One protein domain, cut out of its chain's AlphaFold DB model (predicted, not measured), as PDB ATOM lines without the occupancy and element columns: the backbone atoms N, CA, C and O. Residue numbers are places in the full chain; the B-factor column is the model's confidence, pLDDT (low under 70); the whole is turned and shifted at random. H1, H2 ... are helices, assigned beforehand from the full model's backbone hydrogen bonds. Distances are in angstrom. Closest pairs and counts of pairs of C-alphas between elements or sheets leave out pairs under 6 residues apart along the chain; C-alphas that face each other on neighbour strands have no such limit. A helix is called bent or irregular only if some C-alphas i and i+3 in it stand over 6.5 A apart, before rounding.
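This is residues 148 to 328 of the 328 residues of the protein "Hypothetical protein" of Dunaliella tertiolecta (UniProt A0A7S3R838). Five helical parts, H3b, H4, H5, H6 and H7, form an up-and-down bundle, each running against the one before it in the chain. On one end of this bundle packs a hairpin of H2 and H3a, the first arm of the bent helix H3, and little H1 makes a corner with the start of H2. The printed part has 181 residues with seven named helices, H1 to H7 in order, and no named strand; its class is all helix. It is compact, with a radius of gyration of the C-alphas of 16.8 A, and flat, spanning 53 by 41 by 19 A.

Begin at the longest helix, H3, residues 189 to 219, assigned as one helix by its hydrogen bonds but bent: C-alphas 204 and 207 are 7.0 A apart. Its arms H3a, residues 189 to 204, and H3b, residues 207 to 219, stand at a steep tilt of 61 degrees. H3b forms a hairpin with H4, residues 230 to 250, at a tilt of 35.0 degrees, only just steep; their closest C-alphas, of Ala 216 and Val 237, are 4.6 A apart. H3b also touches residues 271 to 278 of H5, residues 263 to 285, closest at the C-alphas of Thr 217 and Ser 278, 5.8 A. H6, residues 290 to 309, touches H4 at Glu 245 and Ala 306, their closest C-alphas, 5.2 A apart. H7, residues 313 to 323, forms a hairpin with H6, at a shallow tilt of 11 degrees; the closest C-alphas, of Cys 304 and Ala 316, are 4.8 A apart. H2, residues 160 to 181, touches H3a with residues 173 to 181 alone, opposite ways at 6 degrees, a hairpin; the closest C-alphas, of Leu 177 and Ala 196, are 5.8 A apart. H1, residues 153 to 158, and H2 touch only at the corner, where the C-alphas of Thr 156 and Gln 163 come closest, 5.1 A. Every O i to N i+4 pair is within hydrogen-bond range in H1, H2, H3b, H6 and H7, against 9 of 12 in H3a, 15 of 17 in H4 and 17 of 19 in H5.

Find C-alpha 189 at (193.190, 276.715, 247.631), where H3a starts its 20.2 A; H3b spans 18.6 A. H5 starts at C-alpha 263, (186.093, 275.185, 258.675), and runs 34.3 A. H2 covers 31.3 A, H4 30.0 A and H6 28.6 A; H7 ends at C-alpha 323, (196.673, 251.323, 273.176).

The C-alphas of Leu 186 and Gly 227, 54.4 A apart, are the two farthest apart. The printed part has no cut, and its long link is H4 to H5, residues 251 to 262. Look for pLDDT under 70 at residues 220 to 230, 259, and 327 to 328.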
ATOM      1  N   LEU A 148     176.062 259.924 245.989       89.31
ATOM      2  CA  LEU A 148     175.856 258.649 246.658       89.31
ATOM      3  C   LEU A 148     174.359 258.511 246.963       89.31
ATOM      4  O   LEU A 148     173.797 259.387 247.620       89.31
ATOM      5  N   PRO A 149     173.703 257.428 246.511       86.81
ATOM      6  CA  PRO A 149     172.317 257.160 246.870       86.81
ATOM      7  C   PRO A 149     172.125 257.138 248.399       86.81
ATOM      8  O   PRO A 149     172.857 256.416 249.084       86.81
ATOM      9  N   PRO A 150     171.146 257.871 248.959       82.25
ATOM     10  CA  PRO A 150     170.896 257.921 250.400       82.25
ATOM     11  C   PRO A 150     170.093 256.694 250.864       82.25
ATOM     12  O   PRO A 150     169.002 256.811 251.419       82.25
ATOM     13  N   TRP A 151     170.591 255.488 250.590       84.88
ATOM     14  CA  TRP A 151     169.901 254.261 250.982       84.88
ATOM     15  C   TRP A 151     170.037 253.999 252.488       84.88
ATOM     16  O   TRP A 151     171.134 254.139 253.035       84.88
ATOM     17  N   PRO A 152     168.951 253.589 253.170       81.19
ATOM     18  CA  PRO A 152     169.010 253.262 254.585       81.19
ATOM     19  C   PRO A 152     169.866 252.005 254.813       81.19
ATOM     20  O   PRO A 152     169.891 251.111 253.960       81.19
ATOM     21  N   PRO A 153     170.513 251.877 255.987       77.56
ATOM     22  CA  PRO A 153     171.384 250.741 256.292       77.56
ATOM     23  C   PRO A 153     170.651 249.394 256.184       77.56
ATOM     24  O   PRO A 153     171.237 248.413 255.730       77.56
ATOM     25  N   ALA A 154     169.349 249.365 256.492       80.31
ATOM     26  CA  ALA A 154     168.498 248.189 256.324       80.31
ATOM     27  C   ALA A 154     168.440 247.701 254.864       80.31
ATOM     28  O   ALA A 154     168.601 246.512 254.605       80.31
ATOM     29  N   ALA A 155     168.297 248.608 253.892       80.50
ATOM     30  CA  ALA A 155     168.256 248.241 252.475       80.50
ATOM     31  C   ALA A 155     169.613 247.710 251.985       80.50
ATOM     32  O   ALA A 155     169.672 246.754 251.211       80.50
ATOM     33  N   THR A 156     170.712 248.293 252.472       80.94
ATOM     34  CA  THR A 156     172.069 247.849 252.121       80.94
ATOM     35  C   THR A 156     172.465 246.536 252.787       80.94
ATOM     36  O   THR A 156     173.282 245.814 252.232       80.94
ATOM     37  N   GLY A 157     171.885 246.221 253.950       78.56
ATOM     38  CA  GLY A 157     172.103 244.949 254.638       78.56
ATOM     39  C   GLY A 157     171.348 243.786 253.995       78.56
ATOM     40  O   GLY A 157     171.828 242.660 254.028       78.56
ATOM     41  N   ILE A 158     170.193 244.056 253.375       85.50
ATOM     42  CA  ILE A 158     169.366 243.032 252.715       85.50
ATOM     43  C   ILE A 158     169.863 242.736 251.293       85.50
ATOM     44  O   ILE A 158     169.828 241.588 250.856       85.50
ATOM     45  N   SER A 159     170.325 243.754 250.553       89.88
ATOM     46  CA  SER A 159     170.744 243.605 249.153       89.88
ATOM     47  C   SER A 159     172.256 243.797 248.967       89.88
ATOM     48  O   SER A 159     172.744 244.934 249.000       89.88
ATOM     49  N   PRO A 160     173.005 242.724 248.640       87.38
ATOM     50  CA  PRO A 160     174.424 242.820 248.294       87.38
ATOM     51  C   PRO A 160     174.687 243.728 247.085       87.38
ATOM     52  O   PRO A 160     175.714 244.403 247.015       87.38
ATOM     53  N   GLN A 161     173.750 243.791 246.131       88.69
ATOM     54  CA  GLN A 161     173.875 244.649 244.951       88.69
ATOM     55  C   GLN A 161     173.795 246.135 245.318       88.69
ATOM     56  O   GLN A 161     174.578 246.937 244.805       88.69
ATOM     57  N   ALA A 162     172.910 246.505 246.250       88.25
ATOM     58  CA  ALA A 162     172.841 247.872 246.761       88.25
ATOM     59  C   ALA A 162     174.161 248.260 247.454       88.25
ATOM     60  O   ALA A 162     174.746 249.309 247.177       88.25
ATOM     61  N   GLN A 163     174.714 247.375 248.283       86.31
ATOM     62  CA  GLN A 163     176.020 247.610 248.899       86.31
ATOM     63  C   GLN A 163     177.147 247.749 247.856       86.31
ATOM     64  O   GLN A 163     178.001 248.635 247.975       86.31
ATOM     65  N   ALA A 164     177.135 246.932 246.798       89.75
ATOM     66  CA  ALA A 164     178.116 247.005 245.718       89.75
ATOM     67  C   ALA A 164     178.056 248.352 244.978       89.75
ATOM     68  O   ALA A 164     179.096 248.987 244.774       89.75
ATOM     69  N   VAL A 165     176.856 248.839 244.644       91.12
ATOM     70  CA  VAL A 165     176.672 250.138 243.977       91.12
ATOM     71  C   VAL A 165     177.158 251.288 244.860       91.12
ATOM     72  O   VAL A 165     177.918 252.131 244.378       91.12
ATOM     73  N   LEU A 166     176.812 251.300 246.152       90.25
ATOM     74  CA  LEU A 166     177.312 252.319 247.081       90.25
ATOM     75  C   LEU A 166     178.832 252.290 247.197       90.25
ATOM     76  O   LEU A 166     179.468 253.336 247.110       90.25
ATOM     77  N   SER A 167     179.436 251.107 247.326       88.81
ATOM     78  CA  SER A 167     180.895 250.991 247.413       88.81
ATOM     79  C   SER A 167     181.594 251.475 246.136       88.81
ATOM     80  O   SER A 167     182.670 252.073 246.202       88.81
ATOM     81  N   ARG A 168     180.986 251.268 244.959       91.88
ATOM     82  CA  ARG A 168     181.494 251.784 243.680       91.88
ATOM     83  C   ARG A 168     181.386 253.307 243.611       91.88
ATOM     84  O   ARG A 168     182.359 253.948 243.224       91.88
ATOM     85  N   ARG A 169     180.250 253.885 244.013       92.31
ATOM     86  CA  ARG A 169     180.037 255.346 244.055       92.31
ATOM     87  C   ARG A 169     180.939 256.025 245.090       92.31
ATOM     88  O   ARG A 169     181.526 257.058 244.802       92.31
ATOM     89  N   PHE A 170     181.155 255.394 246.240       92.56
ATOM     90  CA  PHE A 170     182.110 255.861 247.245       92.56
ATOM     91  C   PHE A 170     183.552 255.838 246.718       92.56
ATOM     92  O   PHE A 170     184.271 256.823 246.849       92.56
ATOM     93  N   ARG A 171     183.974 254.758 246.041       92.12
ATOM     94  CA  ARG A 171     185.291 254.705 245.376       92.12
ATOM     95  C   ARG A 171     185.436 255.746 244.269       92.12
ATOM     96  O   ARG A 171     186.530 256.252 244.054       92.12
ATOM     97  N   PHE A 172     184.361 256.051 243.551       92.25
ATOM     98  CA  PHE A 172     184.345 257.138 242.577       92.25
ATOM     99  C   PHE A 172     184.597 258.494 243.254       92.25
ATOM    100  O   PHE A 172     185.511 259.197 242.838       92.25
ATOM    101  N   ALA A 173     183.894 258.797 244.351       94.19
ATOM    102  CA  ALA A 173     184.110 260.016 245.132       94.19
ATOM    103  C   ALA A 173     185.545 260.126 245.681       94.19
ATOM    104  O   ALA A 173     186.160 261.181 245.586       94.19
ATOM    105  N   LEU A 174     186.119 259.022 246.176       93.94
ATOM    106  CA  LEU A 174     187.512 258.978 246.640       93.94
ATOM    107  C   LEU A 174     188.527 259.266 245.528       93.94
ATOM    108  O   LEU A 174     189.518 259.956 245.756       93.94
ATOM    109  N   ARG A 175     188.300 258.729 244.323       93.31
ATOM    110  CA  ARG A 175     189.168 259.004 243.170       93.31
ATOM    111  C   ARG A 175     189.086 260.468 242.752       93.31
ATOM    112  O   ARG A 175     190.123 261.059 242.476       93.31
ATOM    113  N   LEU A 176     187.885 261.044 242.770       94.12
ATOM    114  CA  LEU A 176     187.679 262.462 242.501       94.12
ATOM    115  C   LEU A 176     188.357 263.347 243.556       94.12
ATOM    116  O   LEU A 176     189.039 264.290 243.182       94.12
ATOM    117  N   LEU A 177     188.252 263.015 244.851       93.81
ATOM    118  CA  LEU A 177     188.975 263.721 245.920       93.81
ATOM    119  C   LEU A 177     190.481 263.720 245.683       93.81
ATOM    120  O   LEU A 177     191.106 264.773 245.754       93.81
ATOM    121  N   ARG A 178     191.043 262.555 245.343       92.06
ATOM    122  CA  ARG A 178     192.467 262.440 245.035       92.06
ATOM    123  C   ARG A 178     192.849 263.267 243.805       92.06
ATOM    124  O   ARG A 178     193.887 263.916 243.825       92.06
ATOM    125  N   GLY A 179     191.999 263.273 242.777       91.00
ATOM    126  CA  GLY A 179     192.156 264.133 241.606       91.00
ATOM    127  C   GLY A 179     192.191 265.615 241.984       91.00
ATOM    128  O   GLY A 179     193.156 266.285 241.653       91.00
ATOM    129  N   ILE A 180     191.208 266.097 242.753       93.44
ATOM    130  CA  ILE A 180     191.146 267.491 243.232       93.44
ATOM    131  C   ILE A 180     192.386 267.837 244.067       93.44
ATOM    132  O   ILE A 180     192.981 268.890 243.870       93.44
ATOM    133  N   SER A 181     192.809 266.944 244.969       91.06
ATOM    134  CA  SER A 181     193.992 267.167 245.812       91.06
ATOM    135  C   SER A 181     195.306 267.251 245.029       91.06
ATOM    136  O   SER A 181     196.255 267.842 245.528       91.06
ATOM    137  N   GLY A 182     195.363 266.681 243.819       88.62
ATOM    138  CA  GLY A 182     196.536 266.758 242.946       88.62
ATOM    139  C   GLY A 182     196.765 268.146 242.347       88.62
ATOM    140  O   GLY A 182     197.874 268.436 241.927       88.62
ATOM    141  N   PHE A 183     195.751 269.016 242.350       90.94
ATOM    142  CA  PHE A 183     195.863 270.397 241.870       90.94
ATOM    143  C   PHE A 183     196.288 271.393 242.962       90.94
ATOM    144  O   PHE A 183     196.233 272.606 242.734       90.94
ATOM    145  N   GLU A 184     196.682 270.918 244.150       89.50
ATOM    146  CA  GLU A 184     197.225 271.796 245.190       89.50
ATOM    147  C   GLU A 184     198.484 272.504 244.674       89.50
ATOM    148  O   GLU A 184     199.360 271.883 244.080       89.50
ATOM    149  N   GLY A 185     198.545 273.824 244.858       86.19
ATOM    150  CA  GLY A 185     199.623 274.664 244.324       86.19
ATOM    151  C   GLY A 185     199.418 275.138 242.880       86.19
ATOM    152  O   GLY A 185     200.069 276.098 242.480       86.19
ATOM    153  N   LEU A 186     198.484 274.545 242.126       88.31
ATOM    154  CA  LEU A 186     198.141 274.965 240.757       88.31
ATOM    155  C   LEU A 186     196.857 275.794 240.709       88.31
ATOM    156  O   LEU A 186     196.773 276.799 240.008       88.31
ATOM    157  N   LEU A 187     195.838 275.361 241.451       90.12
ATOM    158  CA  LEU A 187     194.546 276.035 241.536       90.12
ATOM    159  C   LEU A 187     194.383 276.742 242.882       90.12
ATOM    160  O   LEU A 187     195.068 276.445 243.863       90.12
ATOM    161  N   SER A 188     193.435 277.682 242.951       91.12
ATOM    162  CA  SER A 188     193.199 278.423 244.189       91.12
ATOM    163  C   SER A 188     192.746 277.488 245.320       91.12
ATOM    164  O   SER A 188     191.724 276.800 245.234       91.12
ATOM    165  N   ARG A 189     193.496 277.499 246.427       91.62
ATOM    166  CA  ARG A 189     193.190 276.715 247.631       91.62
ATOM    167  C   ARG A 189     191.740 276.846 248.128       91.62
ATOM    168  O   ARG A 189     191.144 275.804 248.398       91.62
ATOM    169  N   PRO A 190     191.118 278.043 248.248       91.50
ATOM    170  CA  PRO A 190     189.728 278.135 248.714       91.50
ATOM    171  C   PRO A 190     188.744 277.385 247.806       91.50
ATOM    172  O   PRO A 190     187.834 276.726 248.304       91.50
ATOM    173  N   MET A 191     188.954 277.407 246.489       93.06
ATOM    174  CA  MET A 191     188.125 276.659 245.545       93.06
ATOM    175  C   MET A 191     188.313 275.146 245.712       93.06
ATOM    176  O   MET A 191     187.328 274.407 245.756       93.06
ATOM    177  N   LEU A 192     189.554 274.670 245.861       93.19
ATOM    178  CA  LEU A 192     189.840 273.249 246.090       93.19
ATOM    179  C   LEU A 192     189.199 272.743 247.388       93.19
ATOM    180  O   LEU A 192     188.556 271.691 247.384       93.19
ATOM    181  N   LEU A 193     189.301 273.512 248.478       92.75
ATOM    182  CA  LEU A 193     188.663 273.189 249.756       92.75
ATOM    183  C   LEU A 193     187.135 273.171 249.630       92.75
ATOM    184  O   LEU A 193     186.488 272.242 250.120       92.75
ATOM    185  N   GLN A 194     186.549 274.133 248.917       93.75
ATOM    186  CA  GLN A 194     185.112 274.154 248.667       93.75
ATOM    187  C   GLN A 194     184.666 272.915 247.872       93.75
ATOM    188  O   GLN A 194     183.713 272.241 248.271       93.75
ATOM    189  N   LEU A 195     185.349 272.556 246.785       93.00
ATOM    190  CA  LEU A 195     184.991 271.382 245.984       93.00
ATOM    191  C   LEU A 195     185.194 270.074 246.761       93.00
ATOM    192  O   LEU A 195     184.276 269.253 246.834       93.00
ATOM    193  N   ALA A 196     186.359 269.884 247.379       93.75
ATOM    194  CA  ALA A 196     186.701 268.646 248.069       93.75
ATOM    195  C   ALA A 196     185.924 268.473 249.380       93.75
ATOM    196  O   ALA A 196     185.237 267.467 249.566       93.75
ATOM    197  N   LEU A 197     186.010 269.438 250.297       92.50
ATOM    198  CA  LEU A 197     185.477 269.292 251.652       92.50
ATOM    199  C   LEU A 197     183.990 269.628 251.727       92.50
ATOM    200  O   LEU A 197     183.229 268.858 252.308       92.50
ATOM    201  N   SER A 198     183.547 270.733 251.120       91.44
ATOM    202  CA  SER A 198     182.139 271.134 251.241       91.44
ATOM    203  C   SER A 198     181.221 270.303 250.340       91.44
ATOM    204  O   SER A 198     180.211 269.780 250.812       91.44
ATOM    205  N   ARG A 199     181.583 270.108 249.063       92.81
ATOM    206  CA  ARG A 199     180.734 269.392 248.099       92.81
ATOM    207  C   ARG A 199     180.953 267.884 248.141       92.81
ATOM    208  O   ARG A 199     180.023 267.147 248.455       92.81
ATOM    209  N   VAL A 200     182.166 267.394 247.878       93.25
ATOM    210  CA  VAL A 200     182.382 265.938 247.785       93.25
ATOM    211  C   VAL A 200     182.273 265.263 249.151       93.25
ATOM    212  O   VAL A 200     181.450 264.362 249.328       93.25
ATOM    213  N   VAL A 201     183.053 265.698 250.142       92.50
ATOM    214  CA  VAL A 201     182.959 265.125 251.489       92.50
ATOM    215  C   VAL A 201     181.611 265.495 252.103       92.50
ATOM    216  O   VAL A 201     180.820 264.603 252.405       92.50
ATOM    217  N   GLY A 202     181.331 266.791 252.243       89.62
ATOM    218  CA  GLY A 202     180.188 267.330 252.974       89.62
ATOM    219  C   GLY A 202     178.821 266.920 252.429       89.62
ATOM    220  O   GLY A 202     177.970 266.491 253.207       89.62
ATOM    221  N   GLN A 203     178.594 267.015 251.116       89.69
ATOM    222  CA  GLN A 203     177.287 266.702 250.524       89.69
ATOM    223  C   GLN A 203     177.180 265.239 250.082       89.69
ATOM    224  O   GLN A 203     176.168 264.597 250.368       89.69
ATOM    225  N   ALA A 204     178.202 264.683 249.423       89.38
ATOM    226  CA  ALA A 204     178.099 263.340 248.851       89.38
ATOM    227  C   ALA A 204     178.491 262.222 249.836       89.38
ATOM    228  O   ALA A 204     177.783 261.220 249.949       89.38
ATOM    229  N   MET A 205     179.608 262.351 250.560       91.50
ATOM    230  CA  MET A 205     180.156 261.241 251.359       91.50
ATOM    231  C   MET A 205     179.675 261.225 252.814       91.50
ATOM    232  O   MET A 205     179.516 260.148 253.390       91.50
ATOM    233  N   MET A 206     179.413 262.383 253.420       90.56
ATOM    234  CA  MET A 206     179.052 262.497 254.838       90.56
ATOM    235  C   MET A 206     177.835 261.662 255.255       90.56
ATOM    236  O   MET A 206     177.929 261.013 256.298       90.56
ATOM    237  N   PRO A 207     176.719 261.594 254.502       88.25
ATOM    238  CA  PRO A 207     175.590 260.734 254.877       88.25
ATOM    239  C   PRO A 207     175.996 259.256 254.998       88.25
ATOM    240  O   PRO A 207     175.590 258.543 255.918       88.25
ATOM    241  N   TYR A 208     176.873 258.805 254.101       88.06
ATOM    242  CA  TYR A 208     177.386 257.439 254.078       88.06
ATOM    243  C   TYR A 208     178.437 257.162 255.165       88.06
ATOM    244  O   TYR A 208     178.536 256.042 255.673       88.06
ATOM    245  N   LEU A 209     179.221 258.171 255.551       89.00
ATOM    246  CA  LEU A 209     180.145 258.064 256.680       89.00
ATOM    247  C   LEU A 209     179.389 258.073 258.015       89.00
ATOM    248  O   LEU A 209     179.645 257.216 258.856       89.00
ATOM    249  N   ARG A 210     178.397 258.959 258.181       89.62
ATOM    250  CA  ARG A 210     177.568 259.051 259.397       89.62
ATOM    251  C   ARG A 210     176.871 257.737 259.711       89.62
ATOM    252  O   ARG A 210     176.880 257.310 260.857       89.62
ATOM    253  N   THR A 211     176.309 257.073 258.704       86.88
ATOM    254  CA  THR A 211     175.667 255.761 258.889       86.88
ATOM    255  C   THR A 211     176.663 254.678 259.307       86.88
ATOM    256  O   THR A 211     176.352 253.871 260.180       86.88
ATOM    257  N   ALA A 212     177.879 254.683 258.748       85.69
ATOM    258  CA  ALA A 212     178.938 253.752 259.141       85.69
ATOM    259  C   ALA A 212     179.398 253.980 260.584       85.69
ATOM    260  O   ALA A 212     179.510 253.033 261.359       85.69
ATOM    261  N   VAL A 213     179.641 255.240 260.948       86.69
ATOM    262  CA  VAL A 213     180.116 255.609 262.283       86.69
ATOM    263  C   VAL A 213     179.031 255.398 263.325       86.69
ATOM    264  O   VAL A 213     179.330 254.819 264.356       86.69
ATOM    265  N   ALA A 214     177.775 255.747 263.046       86.38
ATOM    266  CA  ALA A 214     176.657 255.465 263.947       86.38
ATOM    267  C   ALA A 214     176.497 253.959 264.220       86.38
ATOM    268  O   ALA A 214     176.242 253.557 265.351       86.38
ATOM    269  N   SER A 215     176.690 253.111 263.203       83.19
ATOM    270  CA  SER A 215     176.685 251.656 263.389       83.19
ATOM    271  C   SER A 215     177.861 251.175 264.247       83.19
ATOM    272  O   SER A 215     177.680 250.284 265.074       83.19
ATOM    273  N   ALA A 216     179.045 251.771 264.085       82.19
ATOM    274  CA  ALA A 216     180.227 251.446 264.880       82.19
ATOM    275  C   ALA A 216     180.117 251.937 266.337       82.19
ATOM    276  O   ALA A 216     180.455 251.200 267.261       82.19
ATOM    277  N   THR A 217     179.605 253.149 266.571       80.50
ATOM    278  CA  THR A 217     179.435 253.710 267.920       80.50
ATOM    279  C   THR A 217     178.321 253.008 268.690       80.50
ATOM    280  O   THR A 217     178.485 252.758 269.881       80.50
ATOM    281  N   ALA A 218     177.232 252.606 268.026       78.06
ATOM    282  CA  ALA A 218     176.192 251.773 268.634       78.06
ATOM    283  C   ALA A 218     176.710 250.379 269.035       78.06
ATOM    284  O   ALA A 218     176.223 249.793 269.998       78.06
ATOM    285  N   ALA A 219     177.718 249.860 268.328       71.81
ATOM    286  CA  ALA A 219     178.360 248.592 268.652       71.81
ATOM    287  C   ALA A 219     179.351 248.688 269.830       71.81
ATOM    288  O   ALA A 219     179.559 247.698 270.528       71.81
ATOM    289  N   ALA A 220     179.937 249.862 270.095       67.75
ATOM    290  CA  ALA A 220     180.937 250.068 271.151       67.75
ATOM    291  C   ALA A 220     180.509 249.612 272.570       67.75
ATOM    292  O   ALA A 220     181.302 248.923 273.214       67.75
ATOM    293  N   PRO A 221     179.290 249.905 273.076       64.38
ATOM    294  CA  PRO A 221     178.841 249.420 274.387       64.38
ATOM    295  C   PRO A 221     178.439 247.935 274.408       64.38
ATOM    296  O   PRO A 221     178.225 247.384 275.479       64.38
ATOM    297  N   VAL A 222     178.306 247.279 273.252       60.47
ATOM    298  CA  VAL A 222     178.012 245.835 273.163       60.47
ATOM    299  C   VAL A 222     179.314 245.035 273.054       60.47
ATOM    300  O   VAL A 222     179.430 243.959 273.631       60.47
ATOM    301  N   LEU A 223     180.336 245.617 272.417       57.22
ATOM    302  CA  LEU A 223     181.714 245.115 272.383       57.22
ATOM    303  C   LEU A 223     182.396 245.080 273.766       57.22
ATOM    304  O   LEU A 223     183.474 244.499 273.884       57.22
ATOM    305  N   SER A 224     181.803 245.701 274.791       58.38
ATOM    306  CA  SER A 224     182.277 245.697 276.182       58.38
ATOM    307  C   SER A 224     181.629 244.624 277.065       58.38
ATOM    308  O   SER A 224     182.104 244.394 278.179       58.38
ATOM    309  N   ALA A 225     180.561 243.964 276.603       57.06
ATOM    310  CA  ALA A 225     179.890 242.897 277.336       57.06
ATOM    311  C   ALA A 225     180.469 241.530 276.939       57.06
ATOM    312  O   ALA A 225     180.668 241.243 275.762       57.06
ATOM    313  N   SER A 226     180.702 240.648 277.915       53.00
ATOM    314  CA  SER A 226     181.246 239.291 277.736       53.00
ATOM    315  C   SER A 226     180.253 238.297 277.102       53.00
ATOM    316  O   SER A 226     180.189 237.136 277.507       53.00
ATOM    317  N   GLY A 227     179.427 238.757 276.160       55.34
ATOM    318  CA  GLY A 227     178.450 237.960 275.422       55.34
ATOM    319  C   GLY A 227     178.896 237.664 273.983       55.34
ATOM    320  O   GLY A 227     179.884 238.224 273.501       55.34
ATOM    321  N   PRO A 228     178.177 236.784 273.265       53.53
ATOM    322  CA  PRO A 228     178.445 236.538 271.856       53.53
ATOM    323  C   PRO A 228     178.092 237.796 271.045       53.53
ATOM    324  O   PRO A 228     176.981 238.307 271.153       53.53
ATOM    325  N   SER A 229     179.070 238.318 270.296       63.66
ATOM    326  CA  SER A 229     178.934 239.121 269.055       63.66
ATOM    327  C   SER A 229     180.143 240.031 268.774       63.66
ATOM    328  O   SER A 229     180.105 240.791 267.810       63.66
ATOM    329  N   PHE A 230     181.257 239.956 269.530       66.75
ATOM    330  CA  PHE A 230     182.477 240.712 269.177       66.75
ATOM    331  C   PHE A 230     182.885 240.485 267.713       66.75
ATOM    332  O   PHE A 230     183.156 241.441 266.991       66.75
ATOM    333  N   ASN A 231     182.832 239.233 267.246       71.50
ATOM    334  CA  ASN A 231     183.123 238.886 265.853       71.50
ATOM    335  C   ASN A 231     182.067 239.376 264.848       71.50
ATOM    336  O   ASN A 231     182.418 239.609 263.695       71.50
ATOM    337  N   ASP A 232     180.817 239.581 265.264       73.88
ATOM    338  CA  ASP A 232     179.739 240.054 264.382       73.88
ATOM    339  C   ASP A 232     179.748 241.583 264.241       73.88
ATOM    340  O   ASP A 232     179.350 242.130 263.213       73.88
ATOM    341  N   LEU A 233     180.244 242.281 265.267       76.06
ATOM    342  CA  LEU A 233     180.294 243.740 265.341       76.06
ATOM    343  C   LEU A 233     181.658 244.326 264.934       76.06
ATOM    344  O   LEU A 233     181.729 245.467 264.483       76.06
ATOM    345  N   LEU A 234     182.748 243.556 265.008       79.88
ATOM    346  CA  LEU A 234     184.070 243.973 264.520       79.88
ATOM    347  C   LEU A 234     184.073 244.438 263.043       79.88
ATOM    348  O   LEU A 234     184.752 245.427 262.736       79.88
ATOM    349  N   PRO A 235     183.325 243.809 262.111       83.81
ATOM    350  CA  PRO A 235     183.260 244.255 260.724       83.81
ATOM    351  C   PRO A 235     182.710 245.676 260.572       83.81
ATOM    352  O   PRO A 235     183.228 246.424 259.744       83.81
ATOM    353  N   SER A 236     181.711 246.086 261.363       83.75
ATOM    354  CA  SER A 236     181.119 247.428 261.245       83.75
ATOM    355  C   SER A 236     182.109 248.516 261.670       83.75
ATOM    356  O   SER A 236     182.286 249.503 260.952       83.75
ATOM    357  N   VAL A 237     182.843 248.287 262.765       85.56
ATOM    358  CA  VAL A 237     183.910 249.180 263.240       85.56
ATOM    359  C   VAL A 237     185.061 249.245 262.234       85.56
ATOM    360  O   VAL A 237     185.517 250.336 261.889       85.56
ATOM    361  N   ASN A 238     185.500 248.103 261.693       89.81
ATOM    362  CA  ASN A 238     186.554 248.069 260.675       89.81
ATOM    363  C   ASN A 238     186.139 248.817 259.399       89.81
ATOM    364  O   ASN A 238     186.924 249.590 258.855       89.81
ATOM    365  N   ILE A 239     184.896 248.644 258.940       88.94
ATOM    366  CA  ILE A 239     184.365 249.364 257.777       88.94
ATOM    367  C   ILE A 239     184.348 250.874 258.034       88.94
ATOM    368  O   ILE A 239     184.735 251.638 257.149       88.94
ATOM    369  N   ALA A 240     183.927 251.321 259.219       89.88
ATOM    370  CA  ALA A 240     183.908 252.739 259.565       89.88
ATOM    371  C   ALA A 240     185.325 253.341 259.592       89.88
ATOM    372  O   ALA A 240     185.567 254.349 258.923       89.88
ATOM    373  N   VAL A 241     186.282 252.677 260.257       91.75
ATOM    374  CA  VAL A 241     187.702 253.083 260.270       91.75
ATOM    375  C   VAL A 241     188.275 253.110 258.853       91.75
ATOM    376  O   VAL A 241     188.884 254.099 258.458       91.75
ATOM    377  N   ALA A 242     188.035 252.067 258.053       92.19
ATOM    378  CA  ALA A 242     188.540 251.974 256.684       92.19
ATOM    379  C   ALA A 242     187.995 253.083 255.777       92.19
ATOM    380  O   ALA A 242     188.718 253.582 254.918       92.19
ATOM    381  N   ARG A 243     186.732 253.485 255.955       91.50
ATOM    382  CA  ARG A 243     186.136 254.581 255.184       91.50
ATOM    383  C   ARG A 243     186.740 255.928 255.565       91.50
ATOM    384  O   ARG A 243     187.093 256.675 254.659       91.50
ATOM    385  N   ILE A 244     186.884 256.223 256.861       92.50
ATOM    386  CA  ILE A 244     187.505 257.478 257.320       92.50
ATOM    387  C   ILE A 244     188.969 257.539 256.883       92.50
ATOM    388  O   ILE A 244     189.401 258.553 256.344       92.50
ATOM    389  N   GLU A 245     189.714 256.445 257.042       93.81
ATOM    390  CA  GLU A 245     191.096 256.340 256.575       93.81
ATOM    391  C   GLU A 245     191.196 256.557 255.061       93.81
ATOM    392  O   GLU A 245     192.062 257.298 254.605       93.81
ATOM    393  N   ALA A 246     190.299 255.959 254.272       92.94
ATOM    394  CA  ALA A 246     190.289 256.160 252.828       92.94
ATOM    395  C   ALA A 246     190.054 257.631 252.456       92.94
ATOM    396  O   ALA A 246     190.738 258.135 251.567       92.94
ATOM    397  N   VAL A 247     189.146 258.329 253.154       93.50
ATOM    398  CA  VAL A 247     188.944 259.771 252.946       93.50
ATOM    399  C   VAL A 247     190.202 260.549 253.338       93.50
ATOM    400  O   VAL A 247     190.715 261.304 252.519       93.50
ATOM    401  N   ALA A 248     190.758 260.315 254.529       92.12
ATOM    402  CA  ALA A 248     191.962 261.000 255.009       92.12
ATOM    403  C   ALA A 248     193.190 260.779 254.103       92.12
ATOM    404  O   ALA A 248     194.011 261.676 253.930       92.12
ATOM    405  N   ASN A 249     193.310 259.600 253.488       92.00
ATOM    406  CA  ASN A 249     194.377 259.289 252.534       92.00
ATOM    407  C   ASN A 249     194.158 259.924 251.152       92.00
ATOM    408  O   ASN A 249     195.116 260.047 250.395       92.00
ATOM    409  N   SER A 250     192.920 260.293 250.811       90.94
ATOM    410  CA  SER A 250     192.590 260.968 249.547       90.94
ATOM    411  C   SER A 250     192.711 262.492 249.604       90.94
ATOM    412  O   SER A 250     192.661 263.126 248.558       90.94
ATOM    413  N   LEU A 251     192.858 263.072 250.798       92.00
ATOM    414  CA  LEU A 251     193.038 264.511 250.996       92.00
ATOM    415  C   LEU A 251     194.531 264.869 251.033       92.00
ATOM    416  O   LEU A 251     195.357 264.078 251.510       92.00
ATOM    417  N   SER A 252     194.868 266.079 250.573       89.06
ATOM    418  CA  SER A 252     196.231 266.602 250.703       89.06
ATOM    419  C   SER A 252     196.551 266.872 252.182       89.06
ATOM    420  O   SER A 252     195.748 267.512 252.868       89.06
ATOM    421  N   PRO A 253     197.700 266.402 252.707       85.50
ATOM    422  CA  PRO A 253     198.105 266.687 254.084       85.50
ATOM    423  C   PRO A 253     198.412 268.178 254.309       85.50
ATOM    424  O   PRO A 253     198.295 268.666 255.431       85.50
ATOM    425  N   GLU A 254     198.750 268.920 253.251       86.31
ATOM    426  CA  GLU A 254     199.085 270.352 253.309       86.31
ATOM    427  C   GLU A 254     197.884 271.230 253.682       86.31
ATOM    428  O   GLU A 254     198.021 272.323 254.239       86.31
ATOM    429  N   TRP A 255     196.669 270.722 253.460       86.81
ATOM    430  CA  TRP A 255     195.449 271.408 253.869       86.81
ATOM    431  C   TRP A 255     195.304 271.510 255.389       86.81
ATOM    432  O   TRP A 255     194.626 272.419 255.867       86.81
ATOM    433  N   PHE A 256     195.962 270.616 256.134       85.69
ATOM    434  CA  PHE A 256     195.822 270.459 257.583       85.69
ATOM    435  C   PHE A 256     197.105 270.766 258.367       85.69
ATOM    436  O   PHE A 256     197.084 270.709 259.593       85.69
ATOM    437  N   SER A 257     198.211 271.102 257.694       78.31
ATOM    438  CA  SER A 257     199.489 271.449 258.334       78.31
ATOM    439  C   SER A 257     199.559 272.896 258.849       78.31
ATOM    440  O   SER A 257     200.516 273.257 259.533       78.31
ATOM    441  N   GLY A 258     198.562 273.732 258.537       73.88
ATOM    442  CA  GLY A 258     198.495 275.135 258.957       73.88
ATOM    443  C   GLY A 258     197.910 275.354 260.364       73.88
ATOM    444  O   GLY A 258     197.252 274.470 260.911       73.88
ATOM    445  N   PRO A 259     198.080 276.559 260.949       63.59
ATOM    446  CA  PRO A 259     197.578 276.891 262.290       63.59
ATOM    447  C   PRO A 259     196.045 276.912 262.386       63.59
ATOM    448  O   PRO A 259     195.495 276.859 263.485       63.59
ATOM    449  N   GLN A 260     195.348 277.001 261.252       70.62
ATOM    450  CA  GLN A 260     193.895 276.963 261.174       70.62
ATOM    451  C   GLN A 260     193.476 275.763 260.332       70.62
ATOM    452  O   GLN A 260     193.762 275.694 259.138       70.62
ATOM    453  N   THR A 261     192.785 274.817 260.960       78.00
ATOM    454  CA  THR A 261     192.087 273.761 260.228       78.00
ATOM    455  C   THR A 261     190.926 274.374 259.439       78.00
ATOM    456  O   THR A 261     190.196 275.188 260.013       78.00
ATOM    457  N   PRO A 262     190.721 273.986 258.167       83.00
ATOM    458  CA  PRO A 262     189.642 274.523 257.342       83.00
ATOM    459  C   PRO A 262     188.282 274.261 257.998       83.00
ATOM    460  O   PRO A 262     188.017 273.155 258.482       83.00
ATOM    461  N   THR A 263     187.415 275.274 258.030       84.25
ATOM    462  CA  THR A 263     186.093 275.185 258.675       84.25
ATOM    463  C   THR A 263     185.209 274.150 257.982       84.25
ATOM    464  O   THR A 263     184.408 273.478 258.635       84.25
ATOM    465  N   GLU A 264     185.421 273.932 256.685       86.12
ATOM    466  CA  GLU A 264     184.735 272.942 255.858       86.12
ATOM    467  C   GLU A 264     185.057 271.499 256.278       86.12
ATOM    468  O   GLU A 264     184.265 270.594 256.016       86.12
ATOM    469  N   ALA A 265     186.189 271.265 256.953       87.38
ATOM    470  CA  ALA A 265     186.560 269.943 257.458       87.38
ATOM    471  C   ALA A 265     185.936 269.608 258.821       87.38
ATOM    472  O   ALA A 265     185.933 268.435 259.199       87.38
ATOM    473  N   SER A 266     185.383 270.590 259.547       87.88
ATOM    474  CA  SER A 266     184.802 270.392 260.887       87.88
ATOM    475  C   SER A 266     183.897 269.155 261.029       87.88
ATOM    476  O   SER A 266     184.172 268.349 261.921       87.88
ATOM    477  N   PRO A 267     182.915 268.873 260.142       89.88
ATOM    478  CA  PRO A 267     182.037 267.717 260.326       89.88
ATOM    479  C   PRO A 267     182.757 266.371 260.158       89.88
ATOM    480  O   PRO A 267     182.351 265.368 260.748       89.88
ATOM    481  N   LEU A 268     183.817 266.328 259.347       91.06
ATOM    482  CA  LEU A 268     184.636 265.131 259.173       91.06
ATOM    483  C   LEU A 268     185.543 264.916 260.390       91.06
ATOM    484  O   LEU A 268     185.685 263.784 260.851       91.06
ATOM    485  N   LEU A 269     186.111 265.996 260.933       90.88
ATOM    486  CA  LEU A 269     186.954 265.957 262.127       90.88
ATOM    487  C   LEU A 269     186.165 265.494 263.357       90.88
ATOM    488  O   LEU A 269     186.615 264.588 264.053       90.88
ATOM    489  N   GLU A 270     184.971 266.044 263.588       91.88
ATOM    490  CA  GLU A 270     184.074 265.619 264.674       91.88
ATOM    491  C   GLU A 270     183.698 264.139 264.569       91.88
ATOM    492  O   GLU A 270     183.666 263.404 265.558       91.88
ATOM    493  N   MET A 271     183.451 263.658 263.352       90.31
ATOM    494  CA  MET A 271     183.137 262.254 263.147       90.31
ATOM    495  C   MET A 271     184.344 261.359 263.438       90.31
ATOM    496  O   MET A 271     184.208 260.339 264.117       90.31
ATOM    497  N   ALA A 272     185.530 261.751 262.972       91.06
ATOM    498  CA  ALA A 272     186.760 261.025 263.239       91.06
ATOM    499  C   ALA A 272     187.081 260.980 264.745       91.06
ATOM    500  O   ALA A 272     187.413 259.918 265.271       91.06
ATOM    501  N   THR A 273     186.917 262.088 265.469       90.94
ATOM    502  CA  THR A 273     187.133 262.118 266.924       90.94
ATOM    503  C   THR A 273     186.079 261.313 267.681       90.94
ATOM    504  O   THR A 273     186.436 260.593 268.613       90.94
ATOM    505  N   SER A 274     184.811 261.336 267.257       91.00
ATOM    506  CA  SER A 274     183.759 260.510 267.871       91.00
ATOM    507  C   SER A 274     184.040 259.009 267.730       91.00
ATOM    508  O   SER A 274     183.895 258.250 268.693       91.00
ATOM    509  N   LEU A 275     184.522 258.576 266.559       89.31
ATOM    510  CA  LEU A 275     184.899 257.187 266.331       89.31
ATOM    511  C   LEU A 275     186.143 256.812 267.144       89.31
ATOM    512  O   LEU A 275     186.172 255.742 267.749       89.31
ATOM    513  N   ALA A 276     187.141 257.692 267.214       89.44
ATOM    514  CA  ALA A 276     188.313 257.483 268.057       89.44
ATOM    515  C   ALA A 276     187.926 257.300 269.531       89.44
ATOM    516  O   ALA A 276     188.353 256.333 270.158       89.44
ATOM    517  N   HIS A 277     187.031 258.142 270.049       89.75
ATOM    518  CA  HIS A 277     186.536 258.009 271.416       89.75
ATOM    519  C   HIS A 277     185.777 256.691 271.640       89.75
ATOM    520  O   HIS A 277     185.933 256.052 272.678       89.75
ATOM    521  N   SER A 278     185.015 256.219 270.648       87.81
ATOM    522  CA  SER A 278     184.350 254.908 270.728       87.81
ATOM    523  C   SER A 278     185.328 253.722 270.755       87.81
ATOM    524  O   SER A 278     185.054 252.705 271.389       87.81
ATOM    525  N   LEU A 279     186.495 253.851 270.111       86.25
ATOM    526  CA  LEU A 279     187.565 252.854 270.201       86.25
ATOM    527  C   LEU A 279     188.242 252.884 271.577       86.25
ATOM    528  O   LEU A 279     188.544 251.825 272.125       86.25
ATOM    529  N   GLU A 280     188.453 254.072 272.152       87.38
ATOM    530  CA  GLU A 280     188.996 254.238 273.507       87.38
ATOM    531  C   GLU A 280     188.077 253.612 274.565       87.38
ATOM    532  O   GLU A 280     188.547 252.891 275.451       87.38
ATOM    533  N   THR A 281     186.762 253.833 274.462       86.56
ATOM    534  CA  THR A 281     185.794 253.250 275.400       86.56
ATOM    535  C   THR A 281     185.751 251.725 275.285       86.56
ATOM    536  O   THR A 281     185.813 251.038 276.308       86.56
ATOM    537  N   ALA A 282     185.771 251.180 274.064       81.81
ATOM    538  CA  ALA A 282     185.855 249.736 273.830       81.81
ATOM    539  C   ALA A 282     187.162 249.116 274.372       81.81
ATOM    540  O   ALA A 282     187.166 247.983 274.862       81.81
ATOM    541  N   ALA A 283     188.277 249.855 274.333       81.25
ATOM    542  CA  ALA A 283     189.560 249.415 274.885       81.25
ATOM    543  C   ALA A 283     189.552 249.328 276.417       81.25
ATOM    544  O   ALA A 283     190.143 248.411 276.993       81.25
ATOM    545  N   GLY A 284     188.886 250.284 277.076       79.81
ATOM    546  CA  GLY A 284     188.777 250.348 278.532       79.81
ATOM    547  C   GLY A 284     188.091 249.121 279.132       79.81
ATOM    548  O   GLY A 284     188.527 248.630 280.175       79.81
ATOM    549  N   SER A 285     187.075 248.596 278.444       76.56
ATOM    550  CA  SER A 285     186.314 247.418 278.870       76.56
ATOM    551  C   SER A 285     187.018 246.090 278.573       76.56
ATOM    552  O   SER A 285     186.937 245.163 279.374       76.56
ATOM    553  N   ASN A 286     187.782 245.998 277.480       72.81
ATOM    554  CA  ASN A 286     188.419 244.750 277.035       72.81
ATOM    555  C   ASN A 286     189.837 244.518 277.588       72.81
ATOM    556  O   ASN A 286     190.620 243.752 277.023       72.81
ATOM    557  N   LYS A 287     190.187 245.128 278.732       73.50
ATOM    558  CA  LYS A 287     191.515 244.976 279.365       73.50
ATOM    559  C   LYS A 287     191.900 243.519 279.648       73.50
ATOM    560  O   LYS A 287     193.087 243.205 279.616       73.50
ATOM    561  N   HIS A 288     190.916 242.655 279.900       71.12
ATOM    562  CA  HIS A 288     191.122 241.258 280.288       71.12
ATOM    563  C   HIS A 288     191.142 240.264 279.111       71.12
ATOM    564  O   HIS A 288     191.411 239.087 279.333       71.12
ATOM    565  N   GLN A 289     190.903 240.708 277.867       79.81
ATOM    566  CA  GLN A 289     190.897 239.841 276.681       79.81
ATOM    567  C   GLN A 289     191.997 240.250 275.680       79.81
ATOM    568  O   GLN A 289     191.802 241.165 274.875       79.81
ATOM    569  N   PRO A 290     193.170 239.585 275.693       79.56
ATOM    570  CA  PRO A 290     194.342 240.037 274.941       79.56
ATOM    571  C   PRO A 290     194.154 239.985 273.416       79.56
ATOM    572  O   PRO A 290     194.608 240.892 272.724       79.56
ATOM    573  N   GLN A 291     193.447 238.982 272.886       81.50
ATOM    574  CA  GLN A 291     193.217 238.839 271.439       81.50
ATOM    575  C   GLN A 291     192.311 239.949 270.881       81.50
ATOM    576  O   GLN A 291     192.635 240.580 269.876       81.50
ATOM    577  N   GLN A 292     191.207 240.257 271.566       81.62
ATOM    578  CA  GLN A 292     190.306 241.345 271.167       81.62
ATOM    579  C   GLN A 292     191.006 242.706 271.241       81.62
ATOM    580  O   GLN A 292     190.870 243.538 270.341       81.62
ATOM    581  N   ARG A 293     191.832 242.907 272.274       82.94
ATOM    582  CA  ARG A 293     192.637 244.119 272.429       82.94
ATOM    583  C   ARG A 293     193.660 244.293 271.304       82.94
ATOM    584  O   ARG A 293     193.854 245.421 270.866       82.94
ATOM    585  N   GLN A 294     194.270 243.217 270.800       86.44
ATOM    586  CA  GLN A 294     195.178 243.279 269.644       86.44
ATOM    587  C   GLN A 294     194.456 243.727 268.363       86.44
ATOM    588  O   GLN A 294     194.957 244.601 267.655       86.44
ATOM    589  N   HIS A 295     193.259 243.199 268.087       85.75
ATOM    590  CA  HIS A 295     192.464 243.631 266.930       85.75
ATOM    591  C   HIS A 295     192.042 245.103 267.031       85.75
ATOM    592  O   HIS A 295     192.179 245.852 266.060       85.75
ATOM    593  N   LEU A 296     191.591 245.542 268.209       85.12
ATOM    594  CA  LEU A 296     191.257 246.946 268.452       85.12
ATOM    595  C   LEU A 296     192.491 247.855 268.362       85.12
ATOM    596  O   LEU A 296     192.394 248.935 267.789       85.12
ATOM    597  N   ALA A 297     193.660 247.406 268.832       87.69
ATOM    598  CA  ALA A 297     194.915 248.150 268.711       87.69
ATOM    599  C   ALA A 297     195.329 248.363 267.244       87.69
ATOM    600  O   ALA A 297     195.799 249.442 266.886       87.69
ATOM    601  N   ALA A 298     195.113 247.373 266.372       89.88
ATOM    602  CA  ALA A 298     195.380 247.517 264.940       89.88
ATOM    603  C   ALA A 298     194.455 248.558 264.279       89.88
ATOM    604  O   ALA A 298     194.912 249.381 263.479       89.88
ATOM    605  N   LEU A 299     193.165 248.562 264.637       89.88
ATOM    606  CA  LEU A 299     192.200 249.565 264.165       89.88
ATOM    607  C   LEU A 299     192.526 250.962 264.703       89.88
ATOM    608  O   LEU A 299     192.532 251.928 263.941       89.88
ATOM    609  N   ALA A 300     192.873 251.055 265.984       89.00
ATOM    610  CA  ALA A 300     193.340 252.273 266.625       89.00
ATOM    611  C   ALA A 300     194.596 252.831 265.933       89.00
ATOM    612  O   ALA A 300     194.654 254.020 265.633       89.00
ATOM    613  N   GLY A 301     195.564 251.987 265.569       90.31
ATOM    614  CA  GLY A 301     196.754 252.419 264.833       90.31
ATOM    615  C   GLY A 301     196.442 253.022 263.460       90.31
ATOM    616  O   GLY A 301     197.032 254.036 263.085       90.31
ATOM    617  N   ARG A 302     195.488 252.446 262.717       93.44
ATOM    618  CA  ARG A 302     195.012 253.008 261.437       93.44
ATOM    619  C   ARG A 302     194.292 254.338 261.643       93.44
ATOM    620  O   ARG A 302     194.561 255.301 260.930       93.44
ATOM    621  N   MET A 303     193.438 254.412 262.660       92.62
ATOM    622  CA  MET A 303     192.705 255.629 262.996       92.62
ATOM    623  C   MET A 303     193.628 256.757 263.475       92.62
ATOM    624  O   MET A 303     193.438 257.906 263.092       92.62
ATOM    625  N   CYS A 304     194.666 256.435 264.249       91.12
ATOM    626  CA  CYS A 304     195.692 257.381 264.684       91.12
ATOM    627  C   CYS A 304     196.388 258.024 263.477       91.12
ATOM    628  O   CYS A 304     196.427 259.248 263.375       91.12
ATOM    629  N   LYS A 305     196.828 257.215 262.501       91.25
ATOM    630  CA  LYS A 305     197.412 257.725 261.248       91.25
ATOM    631  C   LYS A 305     196.439 258.625 260.485       91.25
ATOM    632  O   LYS A 305     196.843 259.672 259.989       91.25
ATOM    633  N   ALA A 306     195.164 258.240 260.405       90.94
ATOM    634  CA  ALA A 306     194.142 259.054 259.749       90.94
ATOM    635  C   ALA A 306     193.946 260.409 260.459       90.94
ATOM    636  O   ALA A 306     193.939 261.442 259.799       90.94
ATOM    637  N   LEU A 307     193.860 260.425 261.794       89.88
ATOM    638  CA  LEU A 307     193.739 261.652 262.589       89.88
ATOM    639  C   LEU A 307     194.968 262.558 262.463       89.88
ATOM    640  O   LEU A 307     194.813 263.767 262.314       89.88
ATOM    641  N   GLN A 308     196.175 261.990 262.468       90.38
ATOM    642  CA  GLN A 308     197.413 262.747 262.262       90.38
ATOM    643  C   GLN A 308     197.430 263.441 260.896       90.38
ATOM    644  O   GLN A 308     197.746 264.624 260.819       90.38
ATOM    645  N   ARG A 309     197.016 262.744 259.826       89.38
ATOM    646  CA  ARG A 309     196.900 263.344 258.482       89.38
ATOM    647  C   ARG A 309     195.879 264.478 258.415       89.38
ATOM    648  O   ARG A 309     196.043 265.392 257.619       89.38
ATOM    649  N   LEU A 310     194.843 264.420 259.247       87.69
ATOM    650  CA  LEU A 310     193.808 265.447 259.361       87.69
ATOM    651  C   LEU A 310     194.191 266.591 260.326       87.69
ATOM    652  O   LEU A 310     193.340 267.412 260.665       87.69
ATOM    653  N   GLY A 311     195.438 266.637 260.811       85.62
ATOM    654  CA  GLY A 311     195.928 267.673 261.730       85.62
ATOM    655  C   GLY A 311     195.466 267.509 263.186       85.62
ATOM    656  O   GLY A 311     195.686 268.383 264.019       85.62
ATOM    657  N   GLN A 312     194.838 266.384 263.536       85.50
ATOM    658  CA  GLN A 312     194.273 266.127 264.863       85.50
ATOM    659  C   GLN A 312     195.265 265.394 265.775       85.50
ATOM    660  O   GLN A 312     195.077 264.233 266.147       85.50
ATOM    661  N   ILE A 313     196.331 266.097 266.162       84.69
ATOM    662  CA  ILE A 313     197.449 265.530 266.938       84.69
ATOM    663  C   ILE A 313     197.015 265.148 268.363       84.69
ATOM    664  O   ILE A 313     197.356 264.074 268.856       84.69
ATOM    665  N   ALA A 314     196.218 265.991 269.028       85.69
ATOM    666  CA  ALA A 314     195.778 265.758 270.405       85.69
ATOM    667  C   ALA A 314     194.928 264.478 270.587       85.69
ATOM    668  O   ALA A 314     195.273 263.665 271.450       85.69
ATOM    669  N   PRO A 315     193.845 264.239 269.815       84.88
ATOM    670  CA  PRO A 315     193.085 262.994 269.934       84.88
ATOM    671  C   PRO A 315     193.877 261.781 269.425       84.88
ATOM    672  O   PRO A 315     193.761 260.708 270.008       84.88
ATOM    673  N   ALA A 316     194.737 261.941 268.412       85.50
ATOM    674  CA  ALA A 316     195.628 260.867 267.973       85.50
ATOM    675  C   ALA A 316     196.586 260.422 269.093       85.50
ATOM    676  O   ALA A 316     196.754 259.226 269.319       85.50
ATOM    677  N   GLY A 317     197.159 261.367 269.847       84.75
ATOM    678  CA  GLY A 317     198.042 261.080 270.981       84.75
ATOM    679  C   GLY A 317     197.337 260.382 272.151       84.75
ATOM    680  O   GLY A 317     197.898 259.462 272.747       84.75
ATOM    681  N   LYS A 318     196.089 260.762 272.457       87.31
ATOM    682  CA  LYS A 318     195.262 260.076 273.472       87.31
ATOM    683  C   LYS A 318     194.935 258.639 273.064       87.31
ATOM    684  O   LYS A 318     195.093 257.706 273.851       87.31
ATOM    685  N   LEU A 319     194.574 258.441 271.804       87.12
ATOM    686  CA  LEU A 319     194.289 257.115 271.279       87.12
ATOM    687  C   LEU A 319     195.565 256.256 271.185       87.12
ATOM    688  O   LEU A 319     195.539 255.067 271.483       87.12
ATOM    689  N   ALA A 320     196.718 256.841 270.858       87.94
ATOM    690  CA  ALA A 320     197.991 256.123 270.891       87.94
ATOM    691  C   ALA A 320     198.374 255.687 272.317       87.94
ATOM    692  O   ALA A 320     198.779 254.540 272.518       87.94
ATOM    693  N   SER A 321     198.192 256.559 273.317       87.00
ATOM    694  CA  SER A 321     198.550 256.255 274.708       87.00
ATOM    695  C   SER A 321     197.664 255.171 275.331       87.00
ATOM    696  O   SER A 321     198.170 254.299 276.034       87.00
ATOM    697  N   THR A 322     196.364 255.150 275.020       85.12
ATOM    698  CA  THR A 322     195.434 254.117 275.519       85.12
ATOM    699  C   THR A 322     195.773 252.709 275.016       85.12
ATOM    700  O   THR A 322     195.615 251.725 275.751       85.12
ATOM    701  N   PHE A 323     196.292 252.598 273.791       83.62
ATOM    702  CA  PHE A 323     196.673 251.323 273.176       83.62
ATOM    703  C   PHE A 323     198.171 250.996 273.265       83.62
ATOM    704  O   PHE A 323     198.568 249.914 272.832       83.62
ATOM    705  N   GLY A 324     198.997 251.871 273.851       81.69
ATOM    706  CA  GLY A 324     200.448 251.670 273.951       81.69
ATOM    707  C   GLY A 324     201.162 251.699 272.594       81.69
ATOM    708  O   GLY A 324     202.158 251.006 272.401       81.69
ATOM    709  N   LEU A 325     200.624 252.455 271.636       85.50
ATOM    710  CA  LEU A 325     201.197 252.605 270.301       85.50
ATOM    711  C   LEU A 325     202.297 253.680 270.316       85.50
ATOM    712  O   LEU A 325     202.172 254.663 271.049       85.50
ATOM    713  N   PRO A 326     203.362 253.539 269.503       72.44
ATOM    714  CA  PRO A 326     204.391 254.565 269.409       72.44
ATOM    715  C   PRO A 326     203.774 255.861 268.874       72.44
ATOM    716  O   PRO A 326     203.220 255.877 267.773       72.44
ATOM    717  N   ALA A 327     203.872 256.941 269.652       58.81
ATOM    718  CA  ALA A 327     203.565 258.278 269.168       58.81
ATOM    719  C   ALA A 327     204.609 258.637 268.099       58.81
ATOM    720  O   ALA A 327     205.804 258.668 268.391       58.81
ATOM    721  N   ARG A 328     204.159 258.811 266.855       54.88
ATOM    722  CA  ARG A 328     204.953 259.386 265.765       54.88
ATOM    723  C   ARG A 328     204.559 260.832 265.567       54.88
ATOM    724  O   ARG A 328     203.332 261.080 265.626       54.88
TER     725      ARG A 328